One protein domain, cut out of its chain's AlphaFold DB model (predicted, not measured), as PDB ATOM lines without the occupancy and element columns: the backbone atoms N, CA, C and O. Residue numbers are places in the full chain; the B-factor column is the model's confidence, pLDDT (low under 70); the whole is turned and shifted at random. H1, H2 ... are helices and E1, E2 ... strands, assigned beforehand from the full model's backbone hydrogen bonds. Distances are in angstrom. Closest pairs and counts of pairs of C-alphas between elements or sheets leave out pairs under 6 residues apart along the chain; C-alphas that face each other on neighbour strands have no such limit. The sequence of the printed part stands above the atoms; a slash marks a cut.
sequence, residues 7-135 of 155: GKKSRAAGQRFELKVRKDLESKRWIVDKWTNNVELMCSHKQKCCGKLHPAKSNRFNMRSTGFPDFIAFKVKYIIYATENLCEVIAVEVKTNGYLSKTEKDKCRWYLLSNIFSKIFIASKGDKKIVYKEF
ATOM      1  N   GLY A   7      34.992  97.497  82.372       87.81
ATOM      2  CA  GLY A   7      34.294  97.545  83.656       87.81
ATOM      3  C   GLY A   7      32.819  97.947  83.533       87.81
ATOM      4  O   GLY A   7      31.971  97.400  84.242       87.81
ATOM      5  N   LYS A   8      32.476  98.878  82.634       88.94
ATOM      6  CA  LYS A   8      31.073  99.253  82.350       88.94
ATOM      7  C   LYS A   8      30.304  98.089  81.720       88.94
ATOM      8  O   LYS A   8      29.211  97.758  82.182       88.94
ATOM      9  N   LYS A   9      30.892  97.421  80.721       90.88
ATOM     10  CA  LYS A   9      30.283  96.258  80.052       90.88
ATOM     11  C   LYS A   9      30.053  95.098  81.019       90.88
ATOM     12  O   LYS A   9      28.968  94.518  81.013       90.88
ATOM     13  N   SER A  10      31.032  94.805  81.876       87.88
ATOM     14  CA  SER A  10      30.930  93.752  82.894       87.88
ATOM     15  C   SER A  10      29.807  94.036  83.898       87.88
ATOM     16  O   SER A  10      28.941  93.187  84.109       87.88
ATOM     17  N   ARG A  11      29.732  95.266  84.429       87.56
ATOM     18  CA  ARG A  11      28.648  95.687  85.336       87.56
ATOM     19  C   ARG A  11      27.270  95.570  84.688       87.56
ATOM     20  O   ARG A  11      26.370  94.985  85.284       87.56
ATOM     21  N   ALA A  12      27.117  96.059  83.459       90.81
ATOM     22  CA  ALA A  12      25.854  95.959  82.731       90.81
ATOM     23  C   ALA A  12      25.458  94.496  82.459       90.81
ATOM     24  O   ALA A  12      24.287  94.132  82.565       90.81
ATOM     25  N   ALA A  13      26.424  93.630  82.135       91.31
ATOM     26  CA  ALA A  13      26.179  92.200  81.967       91.31
ATOM     27  C   ALA A  13      25.762  91.519  83.281       91.31
ATOM     28  O   ALA A  13      24.858  90.683  83.256       91.31
ATOM     29  N   GLY A  14      26.377  91.901  84.405       91.25
ATOM     30  CA  GLY A  14      26.001  91.449  85.744       91.25
ATOM     31  C   GLY A  14      24.563  91.829  86.092       91.25
ATOM     32  O   GLY A  14      23.763  90.952  86.392       91.25
ATOM     33  N   GLN A  15      24.200  93.104  85.923       92.25
ATOM     34  CA  GLN A  15      22.840  93.600  86.174       92.25
ATOM     35  C   GLN A  15      21.783  92.904  85.305       92.25
ATOM     36  O   GLN A  15      20.714  92.538  85.790       92.25
ATOM     37  N   ARG A  16      22.078  92.671  84.017       94.81
ATOM     38  CA  ARG A  16      21.177  91.907  83.135       94.81
ATOM     39  C   ARG A  16      20.992  90.471  83.613       94.81
ATOM     40  O   ARG A  16      19.889  89.937  83.522       94.81
ATOM     41  N   PHE A  17      22.061  89.837  84.089       95.88
ATOM     42  CA  PHE A  17      21.986  88.469  84.590       95.88
ATOM     43  C   PHE A  17      21.215  88.390  85.913       95.88
ATOM     44  O   PHE A  17      20.338  87.543  86.043       95.88
ATOM     45  N   GLU A  18      21.450  89.323  86.832       95.56
ATOM     46  CA  GLU A  18      20.683  89.477  88.070       95.56
ATOM     47  C   GLU A  18      19.176  89.634  87.793       95.56
ATOM     48  O   GLU A  18      18.359  88.910  88.365       95.56
ATOM     49  N   LEU A  19      18.795  90.499  86.843       95.69
ATOM     50  CA  LEU A  19      17.395  90.659  86.434       95.69
ATOM     51  C   LEU A  19      16.806  89.362  85.856       95.69
ATOM     52  O   LEU A  19      15.642  89.048  86.103       95.69
ATOM     53  N   LYS A  20      17.599  88.596  85.095       97.19
ATOM     54  CA  LYS A  20      17.180  87.290  84.566       97.19
ATOM     55  C   LYS A  20      16.916  86.290  85.696       97.19
ATOM     56  O   LYS A  20      15.923  85.574  85.625       97.19
ATOM     57  N   VAL A  21      17.767  86.262  86.727       97.88
ATOM     58  CA  VAL A  21      17.587  85.409  87.916       97.88
ATOM     59  C   VAL A  21      16.309  85.772  88.663       97.88
ATOM     60  O   VAL A  21      15.516  84.883  88.956       97.88
ATOM     61  N   ARG A  22      16.054  87.066  88.893       97.75
ATOM     62  CA  ARG A  22      14.800  87.526  89.512       97.75
ATOM     63  C   ARG A  22      13.573  87.020  88.751       97.75
ATOM     64  O   ARG A  22      12.734  86.353  89.346       97.75
ATOM     65  N   LYS A  23      13.509  87.272  87.438       97.94
ATOM     66  CA  LYS A  23      12.373  86.851  86.596       97.94
ATOM     67  C   LYS A  23      12.159  85.335  86.610       97.94
ATOM     68  O   LYS A  23      11.025  84.871  86.568       97.94
ATOM     69  N   ASP A  24      13.241  84.559  86.653       98.06
ATOM     70  CA  ASP A  24      13.182  83.095  86.722       98.06
ATOM     71  C   ASP A  24      12.698  82.576  88.088       98.06
ATOM     72  O   ASP A  24      11.983  81.580  88.150       98.06
ATOM     73  N   LEU A  25      13.048  83.244  89.188       97.62
ATOM     74  CA  LEU A  25      12.507  82.922  90.513       97.62
ATOM     75  C   LEU A  25      11.021  83.298  90.615       97.62
ATOM     76  O   LEU A  25      10.210  82.486  91.064       97.62
ATOM     77  N   GLU A  26      10.651  84.488  90.144       97.56
ATOM     78  CA  GLU A  26       9.263  84.965  90.111       97.56
ATOM     79  C   GLU A  26       8.370  84.038  89.269       97.56
ATOM     80  O   GLU A  26       7.283  83.658  89.711       97.56
ATOM     81  N   SER A  27       8.846  83.558  88.110       97.44
ATOM     82  CA  SER A  27       8.102  82.592  87.283       97.44
ATOM     83  C   SER A  27       7.888  81.236  87.974       97.44
ATOM     84  O   SER A  27       6.909  80.540  87.700       97.44
ATOM     85  N   LYS A  28       8.747  80.884  88.941       95.75
ATOM     86  CA  LYS A  28       8.623  79.706  89.823       95.75
ATOM     87  C   LYS A  28       7.768  79.967  91.071       95.75
ATOM     88  O   LYS A  28       7.724  79.128  91.981       95.75
ATOM     89  N   ARG A  29       7.047  81.095  91.095       95.44
ATOM     90  CA  ARG A  29       6.178  81.552  92.190       95.44
ATOM     91  C   ARG A  29       6.931  81.841  93.491       95.44
ATOM     92  O   ARG A  29       6.399  81.591  94.572       95.44
ATOM     93  N   TRP A  30       8.167  82.321  93.393       96.81
ATOM     94  CA  TRP A  30       8.846  82.947  94.525       96.81
ATOM     95  C   TRP A  30       8.503  84.431  94.573       96.81
ATOM     96  O   TRP A  30       8.482  85.092  93.537       96.81
ATOM     97  N   ILE A  31       8.288  84.962  95.773       96.56
ATOM     98  CA  ILE A  31       8.302  86.407  95.996       96.56
ATOM     99  C   ILE A  31       9.761  86.788  96.230       96.56
ATOM    100  O   ILE A  31      10.422  86.170  97.063       96.56
ATOM    101  N   VAL A  32      10.276  87.754  95.470       96.94
ATOM    102  CA  VAL A  32      11.704  88.094  95.452       96.94
ATOM    103  C   VAL A  32      11.890  89.569  95.761       96.94
ATOM    104  O   VAL A  32      11.268  90.419  95.129       96.94
ATOM    105  N   ASP A  33      12.813  89.881  96.666       95.38
ATOM    106  CA  ASP A  33      13.229  91.252  96.943       95.38
ATOM    107  C   ASP A  33      14.760  91.387  96.979       95.38
ATOM    108  O   ASP A  33      15.491  90.404  97.144       95.38
ATOM    109  N   LYS A  34      15.276  92.605  96.774       93.31
ATOM    110  CA  LYS A  34      16.698  92.893  97.000       93.31
ATOM    111  C   LYS A  34      16.956  92.849  98.495       93.31
ATOM    112  O   LYS A  34      16.298  93.530  99.272       93.31
ATOM    113  N   TRP A  35      17.983  92.113  98.890       92.81
ATOM    114  CA  TRP A  35      18.418  92.157 100.270       92.81
ATOM    115  C   TRP A  35      19.249  93.422 100.516       92.81
ATOM    116  O   TRP A  35      20.178  93.746  99.772       92.81
ATOM    117  N   THR A  36      18.886  94.167 101.555       91.12
ATOM    118  CA  THR A  36      19.433  95.499 101.858       91.12
ATOM    119  C   THR A  36      20.294  95.523 103.118       91.12
ATOM    120  O   THR A  36      20.730  96.592 103.537       91.12
ATOM    121  N   ASN A  37      20.607  94.360 103.699       91.56
ATOM    122  CA  ASN A  37      21.527  94.253 104.829       91.56
ATOM    123  C   ASN A  37      22.873  93.661 104.399       91.56
ATOM    124  O   ASN A  37      22.976  92.864 103.467       91.56
ATOM    125  N   ASN A  38      23.925  94.025 105.115       91.19
ATOM    126  CA  ASN A  38      25.224  93.378 105.047       91.19
ATOM    127  C   ASN A  38      25.547  92.696 106.374       91.19
ATOM    128  O   ASN A  38      24.966  92.997 107.414       91.19
ATOM    129  N   VAL A  39      26.510  91.780 106.318       89.62
ATOM    130  CA  VAL A  39      27.065  91.112 107.496       89.62
ATOM    131  C   VAL A  39      28.447  91.678 107.760       89.62
ATOM    132  O   VAL A  39      29.312  91.648 106.879       89.62
ATOM    133  N   GLU A  40      28.649  92.166 108.973       89.94
ATOM    134  CA  GLU A  40      29.974  92.412 109.528       89.94
ATOM    135  C   GLU A  40      30.402  91.157 110.287       89.94
ATOM    136  O   GLU A  40      29.736  90.751 111.240       89.94
ATOM    137  N   LEU A  41      31.458  90.498 109.807       87.62
ATOM    138  CA  LEU A  41      32.000  89.295 110.428       87.62
ATOM    139  C   LEU A  41      33.056  89.704 111.451       87.62
ATOM    140  O   LEU A  41      34.065  90.311 111.100       87.62
ATOM    141  N   MET A  42      32.832  89.327 112.701       81.69
ATOM    142  CA  MET A  42      33.775  89.500 113.794       81.69
ATOM    143  C   MET A  42      34.393  88.131 114.076       81.69
ATOM    144  O   MET A  42      33.872  87.326 114.844       81.69
ATOM    145  N   CYS A  43      35.487  87.816 113.391       66.31
ATOM    146  CA  CYS A  43      36.238  86.595 113.665       66.31
ATOM    147  C   CYS A  43      37.426  86.945 114.563       66.31
ATOM    148  O   CYS A  43      38.287  87.721 114.157       66.31
ATOM    149  N   SER A  44      37.515  86.347 115.754       54.50
ATOM    150  CA  SER A  44      38.787  86.284 116.481       54.50
ATOM    151  C   SER A  44      39.538  85.025 116.041       54.50
ATOM    152  O   SER A  44      38.925  84.004 115.729       54.50
ATOM    153  N   HIS A  45      40.873  85.068 116.018       49.69
ATOM    154  CA  HIS A  45      41.734  83.977 115.527       49.69
ATOM    155  C   HIS A  45      41.534  82.613 116.229       49.69
ATOM    156  O   HIS A  45      42.134  81.622 115.815       49.69
ATOM    157  N   LYS A  46      40.704  82.534 117.280       48.59
ATOM    158  CA  LYS A  46      40.478  81.330 118.093       48.59
ATOM    159  C   LYS A  46      39.003  81.012 118.391       48.59
ATOM    160  O   LYS A  46      38.756  80.043 119.102       48.59
ATOM    161  N   GLN A  47      38.020  81.761 117.876       51.78
ATOM    162  CA  GLN A  47      36.620  81.588 118.296       51.78
ATOM    163  C   GLN A  47      35.598  81.674 117.155       51.78
ATOM    164  O   GLN A  47      35.826  82.299 116.123       51.78
ATOM    165  N   LYS A  48      34.468  80.991 117.389       58.28
ATOM    166  CA  LYS A  48      33.210  80.966 116.624       58.28
ATOM    167  C   LYS A  48      32.977  82.284 115.873       58.28
ATOM    168  O   LYS A  48      32.921  83.325 116.514       58.28
ATOM    169  N   CYS A  49      32.815  82.230 114.546       60.78
ATOM    170  CA  CYS A  49      32.509  83.415 113.742       60.78
ATOM    171  C   CYS A  49      31.209  84.046 114.254       60.78
ATOM    172  O   CYS A  49      30.123  83.514 114.007       60.78
ATOM    173  N   CYS A  50      31.311  85.145 114.997       74.19
ATOM    174  CA  CYS A  50      30.167  85.980 115.313       74.19
ATOM    175  C   CYS A  50      30.029  87.048 114.227       74.19
ATOM    176  O   CYS A  50      30.960  87.348 113.478       74.19
ATOM    177  N   GLY A  51      28.825  87.574 114.080       84.50
ATOM    178  CA  GLY A  51      28.533  88.549 113.051       84.50
ATOM    179  C   GLY A  51      27.293  89.336 113.404       84.50
ATOM    180  O   GLY A  51      26.501  88.916 114.253       84.50
ATOM    181  N   LYS A  52      27.158  90.501 112.783       90.25
ATOM    182  CA  LYS A  52      26.029  91.401 112.995       90.25
ATOM    183  C   LYS A  52      25.517  91.918 111.659       90.25
ATOM    184  O   LYS A  52      26.305  92.260 110.772       90.25
ATOM    185  N   LEU A  53      24.192  91.988 111.537       91.38
ATOM    186  CA  LEU A  53      23.557  92.682 110.426       91.38
ATOM    187  C   LEU A  53      23.702  94.186 110.596       91.38
ATOM    188  O   LEU A  53      23.440  94.736 111.667       91.38
ATOM    189  N   HIS A  54      24.073  94.844 109.511       89.00
ATOM    190  CA  HIS A  54      24.017  96.288 109.401       89.00
ATOM    191  C   HIS A  54      23.336  96.668 108.086       89.00
ATOM    192  O   HIS A  54      23.521  95.973 107.080       89.00
ATOM    193  N   PRO A  55      22.569  97.768 108.059       87.50
ATOM    194  CA  PRO A  55      22.017  98.285 106.817       87.50
ATOM    195  C   PRO A  55      23.127  98.517 105.789       87.50
ATOM    196  O   PRO A  55      24.204  99.029 106.116       87.50
ATOM    197  N   ALA A  56      22.881  98.138 104.536       83.56
ATOM    198  CA  ALA A  56      23.786  98.478 103.453       83.56
ATOM    199  C   ALA A  56      23.867 100.009 103.335       83.56
ATOM    200  O   ALA A  56      22.851 100.705 103.350       83.56
ATOM    201  N   LYS A  57      25.091 100.542 103.266       72.81
ATOM    202  CA  LYS A  57      25.331 101.989 103.247       72.81
ATOM    203  C   LYS A  57      24.843 102.597 101.934       72.81
ATOM    204  O   LYS A  57      25.582 102.570 100.953       72.81
ATOM    205  N   SER A  58      23.661 103.205 101.911       64.31
ATOM    206  CA  SER A  58      23.222 103.997 100.761       64.31
ATOM    207  C   SER A  58      24.083 105.256 100.672       64.31
ATOM    208  O   SER A  58      24.017 106.113 101.554       64.31
ATOM    209  N   ASN A  59      24.910 105.384  99.635       57.16
ATOM    210  CA  ASN A  59      25.628 106.637  99.418       57.16
ATOM    211  C   ASN A  59      24.715 107.609  98.656       57.16
ATOM    212  O   ASN A  59      23.962 107.179  97.781       57.16
ATOM    213  N   ARG A  60      24.803 108.915  98.936       54.69
ATOM    214  CA  ARG A  60      23.918 109.955  98.359       54.69
ATOM    215  C   ARG A  60      23.951 109.997  96.815       54.69
ATOM    216  O   ARG A  60      23.011 110.473  96.195       54.69
ATOM    217  N   PHE A  61      25.002 109.432  96.211       56.50
ATOM    218  CA  PHE A  61      25.218 109.310  94.761       56.50
ATOM    219  C   PHE A  61      25.074 107.877  94.207       56.50
ATOM    220  O   PHE A  61      25.184 107.662  93.005       56.50
ATOM    221  N   ASN A  62      24.843 106.883  95.070       50.00
ATOM    222  CA  ASN A  62      24.650 105.476  94.711       50.00
ATOM    223  C   ASN A  62      23.422 104.960  95.476       50.00
ATOM    224  O   ASN A  62      23.542 104.351  96.538       50.00
ATOM    225  N   MET A  63      22.230 105.198  94.918       47.50
ATOM    226  CA  MET A  63      20.924 104.849  95.513       47.50
ATOM    227  C   MET A  63      20.687 103.341  95.733       47.50
ATOM    228  O   MET A  63      19.607 102.944  96.160       47.50
ATOM    229  N   ARG A  64      21.655 102.471  95.430       51.00
ATOM    230  CA  ARG A  64      21.526 101.017  95.572       51.00
ATOM    231  C   ARG A  64      22.819 100.421  96.109       51.00
ATOM    232  O   ARG A  64      23.564  99.778  95.376       51.00
ATOM    233  N   SER A  65      23.105 100.632  97.389       52.22
ATOM    234  CA  SER A  65      24.017  99.721  98.077       52.22
ATOM    235  C   SER A  65      23.323  98.373  98.187       52.22
ATOM    236  O   SER A  65      22.383  98.212  98.965       52.22
ATOM    237  N   THR A  66      23.732  97.426  97.354       68.94
ATOM    238  CA  THR A  66      23.226  96.061  97.415       68.94
ATOM    239  C   THR A  66      23.773  95.426  98.687       68.94
ATOM    240  O   THR A  66      24.980  95.481  98.950       68.94
ATOM    241  N   GLY A  67      22.887  94.889  99.523       85.88
ATOM    242  CA  GLY A  67      23.290  94.047 100.634       85.88
ATOM    243  C   GLY A  67      24.019  92.798 100.140       85.88
ATOM    244  O   GLY A  67      24.325  92.644  98.959       85.88
ATOM    245  N   PHE A  68      24.300  91.895 101.067       91.88
ATOM    246  CA  PHE A  68      24.718  90.542 100.727       91.88
ATOM    247  C   PHE A  68      23.820  89.575 101.484       91.88
ATOM    248  O   PHE A  68      23.781  89.685 102.716       91.88
ATOM    249  N   PRO A  69      23.129  88.638 100.819       95.12
ATOM    250  CA  PRO A  69      23.232  88.272  99.391       95.12
ATOM    251  C   PRO A  69      22.506  89.244  98.439       95.12
ATOM    252  O   PRO A  69      21.965  90.250  98.889       95.12
ATOM    253  N   ASP A  70      22.488  88.965  97.134       94.94
ATOM    254  CA  ASP A  70      21.778  89.793  96.144       94.94
ATOM    255  C   ASP A  70      20.257  89.845  96.339       94.94
ATOM    256  O   ASP A  70      19.653  90.916  96.178       94.94
ATOM    257  N   PHE A  71      19.641  88.704  96.655       96.06
ATOM    258  CA  PHE A  71      18.199  88.569  96.833       96.06
ATOM    259  C   PHE A  71      17.835  87.787  98.090       96.06
ATOM    260  O   PHE A  71      18.503  86.823  98.471       96.06
ATOM    261  N   ILE A  72      16.691  88.159  98.649       96.62
ATOM    262  CA  ILE A  72      15.866  87.290  99.479       96.62
ATOM    263  C   ILE A  72      14.707  86.791  98.616       96.62
ATOM    264  O   ILE A  72      14.116  87.561  97.856       96.62
ATOM    265  N   ALA A  73      14.396  85.505  98.706       97.12
ATOM    266  CA  ALA A  73      13.226  84.936  98.064       97.12
ATOM    267  C   ALA A  73      12.455  84.092  99.072       97.12
ATOM    268  O   ALA A  73      13.045  83.351  99.854       97.12
ATOM    269  N   PHE A  74      11.134  84.206  99.072       95.06
ATOM    270  CA  PHE A  74      10.306  83.447  99.993       95.06
ATOM    271  C   PHE A  74       9.039  82.913  99.340       95.06
ATOM    272  O   PHE A  74       8.543  83.443  98.340       95.06
ATOM    273  N   LYS A  75       8.547  81.809  99.899       92.06
ATOM    274  CA  LYS A  75       7.340  81.130  99.443       92.06
ATOM    275  C   LYS A  75       6.573  80.581 100.637       92.06
ATOM    276  O   LYS A  75       7.140  79.906 101.496       92.06
ATOM    277  N   VAL A  76       5.271  80.847 100.661       85.62
ATOM    278  CA  VAL A  76       4.359  80.271 101.652       85.62
ATOM    279  C   VAL A  76       4.114  78.806 101.292       85.62
ATOM    280  O   VAL A  76       3.723  78.488 100.165       85.62
ATOM    281  N   LYS A  77       4.373  77.907 102.241       80.88
ATOM    282  CA  LYS A  77       4.024  76.490 102.177       80.88
ATOM    283  C   LYS A  77       2.806  76.259 103.062       80.88
ATOM    284  O   LYS A  77       2.872  76.426 104.276       80.88
ATOM    285  N   TYR A  78       1.714  75.845 102.434       73.25
ATOM    286  CA  TYR A  78       0.540  75.354 103.139       73.25
ATOM    287  C   TYR A  78       0.770  73.890 103.507       73.25
ATOM    288  O   TYR A  78       1.045  73.069 102.629       73.25
ATOM    289  N   ILE A  79       0.674  73.560 104.792       70.31
ATOM    290  CA  ILE A  79       0.659  72.175 105.259       70.31
ATOM    291  C   ILE A  79      -0.771  71.877 105.687       70.31
ATOM    292  O   ILE A  79      -1.274  72.485 106.620       70.31
ATOM    293  N   ILE A  80      -1.412  70.930 104.999       69.00
ATOM    294  CA  ILE A  80      -2.841  70.602 105.153       69.00
ATOM    295  C   ILE A  80      -3.193  70.181 106.597       69.00
ATOM    296  O   ILE A  80      -4.325  70.364 107.027       69.00
ATOM    297  N   TYR A  81      -2.218  69.674 107.359       70.44
ATOM    298  CA  TYR A  81      -2.391  69.203 108.741       70.44
ATOM    299  C   TYR A  81      -1.717  70.084 109.805       70.44
ATOM    300  O   TYR A  81      -1.741  69.730 110.980       70.44
ATOM    301  N   ALA A  82      -1.090  71.199 109.420       61.34
ATOM    302  CA  ALA A  82      -0.536  72.144 110.382       61.34
ATOM    303  C   ALA A  82      -1.509  73.309 110.550       61.34
ATOM    304  O   ALA A  82      -1.992  73.873 109.574       61.34
ATOM    305  N   THR A  83      -1.748  73.720 111.791       61.84
ATOM    306  CA  THR A  83      -2.504  74.940 112.113       61.84
ATOM    307  C   THR A  83      -1.733  76.223 111.775       61.84
ATOM    308  O   THR A  83      -2.221  77.319 112.033       61.84
ATOM    309  N   GLU A  84      -0.525  76.108 111.212       62.66
ATOM    310  CA  GLU A  84       0.394  77.215 110.960       62.66
ATOM    311  C   GLU A  84       0.948  77.178 109.529       62.66
ATOM    312  O   GLU A  84       1.293  76.125 108.986       62.66
ATOM    313  N   ASN A  85       1.068  78.360 108.920       65.25
ATOM    314  CA  ASN A  85       1.712  78.533 107.623       65.25
ATOM    315  C   ASN A  85       3.236  78.528 107.798       65.25
ATOM    316  O   ASN A  85       3.776  79.367 108.519       65.25
ATOM    317  N   LEU A  86       3.948  77.650 107.084       77.81
ATOM    318  CA  LEU A  86       5.410  77.695 107.046       77.81
ATOM    319  C   LEU A  86       5.876  78.571 105.886       77.81
ATOM    320  O   LEU A  86       5.486  78.370 104.737       77.81
ATOM    321  N   CYS A  87       6.757  79.527 106.166       83.31
ATOM    322  CA  CYS A  87       7.424  80.302 105.129       83.31
ATOM    323  C   CYS A  87       8.807  79.703 104.861       83.31
ATOM    324  O   CYS A  87       9.645  79.625 105.760       83.31
ATOM    325  N   GLU A  88       9.062  79.277 103.626       90.50
ATOM    326  CA  GLU A  88      10.424  78.965 103.204       90.50
ATOM    327  C   GLU A  88      11.094  80.263 102.765       90.50
ATOM    328  O   GLU A  88      10.698  80.845 101.756       90.50
ATOM    329  N   VAL A  89      12.100  80.706 103.522       94.38
ATOM    330  CA  VAL A  89      12.879  81.914 103.228       94.38
ATOM    331  C   VAL A  89      14.286  81.510 102.807       94.38
ATOM    332  O   VAL A  89      15.079  81.023 103.616       94.38
ATOM    333  N   ILE A  90      14.595  81.725 101.534       97.06
ATOM    334  CA  ILE A  90      15.897  81.443 100.939       97.06
ATOM    335  C   ILE A  90      16.618  82.738 100.584       97.06
ATOM    336  O   ILE A  90      16.025  83.788 100.335       97.06
ATOM    337  N   ALA A  91      17.929  82.625 100.500       97.62
ATOM    338  CA  ALA A  91      18.803  83.661  99.993       97.62
ATOM    339  C   ALA A  91      19.366  83.241  98.634       97.62
ATOM    340  O   ALA A  91      19.645  82.060  98.411       97.62
ATOM    341  N   VAL A  92      19.554  84.194  97.723       98.00
ATOM    342  CA  VAL A  92      20.138  83.925  96.403       98.00
ATOM    343  C   VAL A  92      21.242  84.928  96.112       98.00
ATOM    344  O   VAL A  92      21.007  86.133  96.096       98.00
ATOM    345  N   GLU A  93      22.440  84.413  95.860       97.62
ATOM    346  CA  GLU A  93      23.615  85.181  95.459       97.62
ATOM    347  C   GLU A  93      23.910  84.938  93.975       97.62
ATOM    348  O   GLU A  93      23.983  83.788  93.528       97.62
ATOM    349  N   VAL A  94      24.080  86.004  93.194       96.69
ATOM    350  CA  VAL A  94      24.221  85.920  91.739       96.69
ATOM    351  C   VAL A  94      25.689  86.038  91.344       96.69
ATOM    352  O   VAL A  94      26.321  87.090  91.421       96.69
ATOM    353  N   LYS A  95      26.245  84.947  90.816       94.88
ATOM    354  CA  LYS A  95      27.619  84.892  90.313       94.88
ATOM    355  C   LYS A  95      27.629  84.333  88.908       94.88
ATOM    356  O   LYS A  95      27.409  83.147  88.703       94.88
ATOM    357  N   THR A  96      27.978  85.163  87.925       92.44
ATOM    358  CA  THR A  96      28.064  84.712  86.522       92.44
ATOM    359  C   THR A  96      28.982  83.490  86.366       92.44
ATOM    360  O   THR A  96      28.646  82.587  85.609       92.44
ATOM    361  N   ASN A  97      30.090  83.441  87.117       92.75
ATOM    362  CA  ASN A  97      31.042  82.327  87.141       92.75
ATOM    363  C   ASN A  97      30.691  81.215  88.153       92.75
ATOM    364  O   ASN A  97      31.368  80.196  88.178       92.75
ATOM    365  N   GLY A  98      29.680  81.410  89.006       93.31
ATOM    366  CA  GLY A  98      29.276  80.457  90.045       93.31
ATOM    367  C   GLY A  98      30.199  80.349  91.262       93.31
ATOM    368  O   GLY A  98      29.984  79.467  92.091       93.31
ATOM    369  N   TYR A  99      31.199  81.225  91.411       94.25
ATOM    370  CA  TYR A  99      32.150  81.159  92.523       94.25
ATOM    371  C   TYR A  99      31.982  82.321  93.500       94.25
ATOM    372  O   TYR A  99      31.947  83.487  93.109       94.25
ATOM    373  N   LEU A 100      31.955  81.980  94.789       94.31
ATOM    374  CA  LEU A 100      32.017  82.928  95.896       94.31
ATOM    375  C   LEU A 100      33.468  83.162  96.330       94.31
ATOM    376  O   LEU A 100      34.264  82.219  96.423       94.31
ATOM    377  N   SER A 101      33.785  84.404  96.679       92.19
ATOM    378  CA  SER A 101      35.004  84.761  97.407       92.19
ATOM    379  C   SER A 101      35.003  84.165  98.823       92.19
ATOM    380  O   SER A 101      33.968  83.751  99.345       92.19
ATOM    381  N   LYS A 102      36.171  84.123  99.480       90.38
ATOM    382  CA  LYS A 102      36.294  83.618 100.860       90.38
ATOM    383  C   LYS A 102      35.347  84.352 101.820       90.38
ATOM    384  O   LYS A 102      34.596  83.704 102.539       90.38
ATOM    385  N   THR A 103      35.320  85.681 101.745       90.06
ATOM    386  CA  THR A 103      34.453  86.527 102.574       90.06
ATOM    387  C   THR A 103      32.970  86.246 102.334       90.06
ATOM    388  O   THR A 103      32.208  86.141 103.288       90.06
ATOM    389  N   GLU A 104      32.543  86.080 101.080       93.62
ATOM    390  CA  GLU A 104      31.146  85.749 100.758       93.62
ATOM    391  C   GLU A 104      30.754  84.370 101.296       93.62
ATOM    392  O   GLU A 104      29.682  84.227 101.881       93.62
ATOM    393  N   LYS A 105      31.644  83.374 101.193       93.31
ATOM    394  CA  LYS A 105      31.428  82.053 101.806       93.31
ATOM    395  C   LYS A 105      31.260  82.157 103.320       93.31
ATOM    396  O   LYS A 105      30.386  81.498 103.876       93.31
ATOM    397  N   ASP A 106      32.068  82.977 103.987       91.44
ATOM    398  CA  ASP A 106      31.975  83.169 105.437       91.44
ATOM    399  C   ASP A 106      30.674  83.880 105.840       91.44
ATOM    400  O   ASP A 106      30.034  83.473 106.812       91.44
ATOM    401  N   LYS A 107      30.206  84.854 105.047       92.62
ATOM    402  CA  LYS A 107      28.883  85.470 105.236       92.62
ATOM    403  C   LYS A 107      27.753  84.452 105.052       92.62
ATOM    404  O   LYS A 107      26.862  84.388 105.895       92.62
ATOM    405  N   CYS A 108      27.798  83.624 104.004       94.69
ATOM    406  CA  CYS A 108      26.810  82.560 103.784       94.69
ATOM    407  C   CYS A 108      26.773  81.562 104.948       94.69
ATOM    408  O   CYS A 108      25.695  81.217 105.430       94.69
ATOM    409  N   ARG A 109      27.942  81.133 105.443       92.38
ATOM    410  CA  ARG A 109      28.036  80.267 106.629       92.38
ATOM    411  C   ARG A 109      27.381  80.914 107.840       92.38
ATOM    412  O   ARG A 109      26.596  80.259 108.514       92.38
ATOM    413  N   TRP A 110      27.685  82.183 108.105       92.19
ATOM    414  CA  TRP A 110      27.108  82.901 109.236       92.19
ATOM    415  C   TRP A 110      25.579  83.003 109.139       92.19
ATOM    416  O   TRP A 110      24.897  82.738 110.127       92.19
ATOM    417  N   TYR A 111      25.038  83.304 107.956       93.50
ATOM    418  CA  TYR A 111      23.592  83.358 107.725       93.50
ATOM    419  C   TYR A 111      22.884  82.032 108.022       93.50
ATOM    420  O   TYR A 111      21.860  82.032 108.706       93.50
ATOM    421  N   LEU A 112      23.441  80.918 107.531       92.56
ATOM    422  CA  LEU A 112      22.888  79.582 107.764       92.56
ATOM    423  C   LEU A 112      23.000  79.177 109.239       92.56
ATOM    424  O   LEU A 112      22.031  78.714 109.824       92.56
ATOM    425  N   LEU A 113      24.158  79.402 109.871       89.56
ATOM    426  CA  LEU A 113      24.368  79.081 111.290       89.56
ATOM    427  C   LEU A 113      23.505  79.929 112.234       89.56
ATOM    428  O   LEU A 113      23.223  79.498 113.350       89.56
ATOM    429  N   SER A 114      23.107  81.124 111.800       89.31
ATOM    430  CA  SER A 114      22.231  82.027 112.556       89.31
ATOM    431  C   SER A 114      20.744  81.808 112.258       89.31
ATOM    432  O   SER A 114      19.921  82.556 112.777       89.31
ATOM    433  N   ASN A 115      20.392  80.815 111.429       91.00
ATOM    434  CA  ASN A 115      19.019  80.506 111.009       91.00
ATOM    435  C   ASN A 115      18.262  81.699 110.392       91.00
ATOM    436  O   ASN A 115      17.044  81.790 110.506       91.00
ATOM    437  N   ILE A 116      18.971  82.625 109.736       92.56
ATOM    438  CA  ILE A 116      18.338  83.764 109.045       92.56
ATOM    439  C   ILE A 116      17.699  83.302 107.733       92.56
ATOM    440  O   ILE A 116      16.609  83.740 107.376       92.56
ATOM    441  N   PHE A 117      18.383  82.408 107.019       94.44
ATOM    442  CA  PHE A 117      17.889  81.784 105.798       94.44
ATOM    443  C   PHE A 117      17.894  80.272 105.975       94.44
ATOM    444  O   PHE A 117      18.840  79.724 106.542       94.44
ATOM    445  N   SER A 118      16.869  79.597 105.456       93.19
ATOM    446  CA  SER A 118      16.819  78.132 105.469       93.19
ATOM    447  C   SER A 118      17.837  77.535 104.501       93.19
ATOM    448  O   SER A 118      18.444  76.504 104.785       93.19
ATOM    449  N   LYS A 119      18.029  78.197 103.355       95.81
ATOM    450  CA  LYS A 119      18.962  77.814 102.296       95.81
ATOM    451  C   LYS A 119      19.551  79.040 101.630       95.81
ATOM    452  O   LYS A 119      18.939  80.108 101.590       95.81
ATOM    453  N   ILE A 120      20.725  78.854 101.044       97.62
ATOM    454  CA  ILE A 120      21.365  79.852 100.194       97.62
ATOM    455  C   ILE A 120      21.680  79.193  98.855       97.62
ATOM    456  O   ILE A 120      22.357  78.168  98.821       97.62
ATOM    457  N   PHE A 121      21.222  79.787  97.756       98.25
ATOM    458  CA  PHE A 121      21.563  79.353  96.404       98.25
ATOM    459  C   PHE A 121      22.543  80.316  95.741       98.25
ATOM    460  O   PHE A 121      22.404  81.534  95.827       98.25
ATOM    461  N   ILE A 122      23.509  79.757  95.022       98.25
ATOM    462  CA  ILE A 122      24.400  80.483  94.125       98.25
ATOM    463  C   ILE A 122      23.833  80.317  92.717       98.25
ATOM    464  O   ILE A 122      23.853  79.214  92.163       98.25
ATOM    465  N   ALA A 123      23.306  81.402  92.154       98.19
ATOM    466  CA  ALA A 123      22.784  81.436  90.796       98.19
ATOM    467  C   ALA A 123      23.905  81.777  89.807       98.19
ATOM    468  O   ALA A 123      24.560  82.816  89.928       98.19
ATOM    469  N   SER A 124      24.106  80.929  88.801       97.81
ATOM    470  CA  SER A 124      25.141  81.097  87.779       97.81
ATOM    471  C   SER A 124      24.634  80.811  86.370       97.81
ATOM    472  O   SER A 124      23.535  80.278  86.165       97.81
ATOM    473  N   LYS A 125      25.403  81.244  85.364       96.44
ATOM    474  CA  LYS A 125      25.073  80.957  83.966       96.44
ATOM    475  C   LYS A 125      25.378  79.491  83.672       96.44
ATOM    476  O   LYS A 125      26.521  79.073  83.811       96.44
ATOM    477  N   GLY A 126      24.369  78.743  83.239       93.75
ATOM    478  CA  GLY A 126      24.562  77.539  82.435       93.75
ATOM    479  C   GLY A 126      24.381  77.852  80.950       93.75
ATOM    480  O   GLY A 126      24.088  78.993  80.585       93.75
ATOM    481  N   ASP A 127      24.492  76.830  80.102       89.06
ATOM    482  CA  ASP A 127      24.465  76.990  78.639       89.06
ATOM    483  C   ASP A 127      23.191  77.682  78.137       89.06
ATOM    484  O   ASP A 127      23.243  78.649  77.380       89.06
ATOM    485  N   LYS A 128      22.024  77.206  78.589       89.50
ATOM    486  CA  LYS A 128      20.705  77.725  78.175       89.50
ATOM    487  C   LYS A 128      19.845  78.218  79.338       89.50
ATOM    488  O   LYS A 128      18.930  79.017  79.145       89.50
ATOM    489  N   LYS A 129      20.146  77.771  80.560       94.56
ATOM    490  CA  LYS A 129      19.349  78.024  81.770       94.56
ATOM    491  C   LYS A 129      20.207  78.566  82.907       94.56
ATOM    492  O   LYS A 129      21.432  78.467  82.876       94.56
ATOM    493  N   ILE A 130      19.552  79.143  83.907       97.81
ATOM    494  CA  ILE A 130      20.211  79.488  85.167       97.81
ATOM    495  C   ILE A 130      20.439  78.194  85.948       97.81
ATOM    496  O   ILE A 130      19.542  77.352  86.048       97.81
ATOM    497  N   VAL A 131      21.646  78.040  86.482       98.06
ATOM    498  CA  VAL A 131      22.001  76.953  87.389       98.06
ATOM    499  C   VAL A 131      21.947  77.499  88.807       98.06
ATOM    500  O   VAL A 131      22.518  78.549  89.085       98.06
ATOM    501  N   TYR A 132      21.258  76.787  89.694       98.12
ATOM    502  CA  TYR A 132      21.208  77.099  91.117       98.12
ATOM    503  C   TYR A 132      21.956  76.004  91.864       98.12
ATOM    504  O   TYR A 132      21.550  74.844  91.825       98.12
ATOM    505  N   LYS A 133      23.053  76.370  92.524       97.69
ATOM    506  CA  LYS A 133      23.802  75.460  93.394       97.69
ATOM    507  C   LYS A 133      23.542  75.831  94.845       97.69
ATOM    508  O   LYS A 133      23.760  76.979  95.222       97.69
ATOM    509  N   GLU A 134      23.083  74.880  95.648       97.38
ATOM    510  CA  GLU A 134      22.931  75.099  97.086       97.38
ATOM    511  C   GLU A 134      24.312  75.291  97.727       97.38
ATOM    512  O   GLU A 134      25.274  74.581  97.414       97.38
ATOM    513  N   PHE A 135      24.436  76.305  98.579       96.56
ATOM    514  CA  PHE A 135      25.645  76.539  99.345       96.56
ATOM    515  C   PHE A 135      25.659  75.619 100.560       96.56
ATOM    516  O   PHE A 135      24.905  75.803 101.514       96.56
TER     517      PHE A 135
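Overview. This is residues 7 to 135 of the 155 residues of an uncharacterized protein of marine sediment metagenome (UniProt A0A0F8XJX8). A strongly twisted sheet of five strands, E1 E4 E5 E6 E7, curls round the long helix H1, while the shorter helix H2 packs on its opposite face. A small separate hairpin, E2 and E3, packs on H2; residues 7 to 12 of H1 stick out at one end of the whole, and residues 79 to 84, the tip of the hairpin E4 and E5, at the other. The printed part has 129 residues, with two named helices and seven named strands in the order H1 E1 E2 E3 E4 E5 H2 E6 E7; the class is mixed, helices and strands. The large sheet is mixed, in the order E1, E4, E5, E6, E7 with E5 and E6 parallel, and the small sheet is antiparallel. The whole is compact, with a radius of gyration of the C-alphas of 16.0 A, and spans 51 by 44 by 32 A.

Arrangement. H1, residues 7 to 27, is on the sheet formed by E1, residues 31 to 34, E4, residues 71 to 77, E5, residues 86 to 94, E6, residues 119 to 125, and E7, residues 130 to 134. The closest C-alphas of H1 and E5 are those of Glu 18 and Val 94, 6.2 A apart; those of H1 and E1 are Glu 26 and Val 32, 6.7 A apart. E1 runs on into E2, residues 37 to 42, across a break of 2 residues, at 63 degrees. E2 and E3, residues 50 to 55, form a hairpin at 151 degrees, with N 40 and O 52 3.0 A apart, within hydrogen-bond range. E1, an edge strand, is antiparallel to E4 at 159 degrees, with N 33 and O 72 at 2.9 A. E4 and E5 form a hairpin at 156 degrees, with N 73 and O 90 at 2.9 A. H2, residues 102 to 113, is on the opposite face of the large sheet from H1, and the two helices are apart. On the local plane, fitted to just 6 C-alphas of the sheet, H2 runs along the strands at 2 degrees to E6, with a height over the sheet of 10.3 A. The closest C-alphas of H2 and E2 are those of Val 39 and Lys 107, 6.3 A apart. E5, H2 and E6 make a strand-helix-strand unit, two parallel neighbour strands with a helix between them along the chain, and its crossover is right-handed. E5 and E6 stand at 37 degrees, with N 93 and O 121 at 2.9 A. E6 and E7, the other edge strand, form a hairpin at 148 degrees, with N 122 and O 133 at 2.8 A. In H1 and H2 every O i to N i+4 pair is within hydrogen-bond range.

Along the chain. H1 begins at C-alpha 7, (34.294, 97.545, 83.656), and is 30.4 A long. E5, the longest strand by residues, measures 25.6 A and ends at C-alpha 94, (24.221, 85.920, 91.739). E6 is 19.6 A long, E4 19.4 A, E3 17.0 A and H2 16.5 A. E7 ends at C-alpha 134, (22.931, 75.099, 97.086).

Size, cuts and confidence. The two C-alphas farthest apart are those of Gly 7 and Tyr 81, 52.7 A. The printed part has no cut, and the one long link is that from E3 to E4, residues 56 to 70. The mean pLDDT of the printed part is 86.5; residues 43 to 49, 58 to 66, 80 and 82 to 85 are under 70.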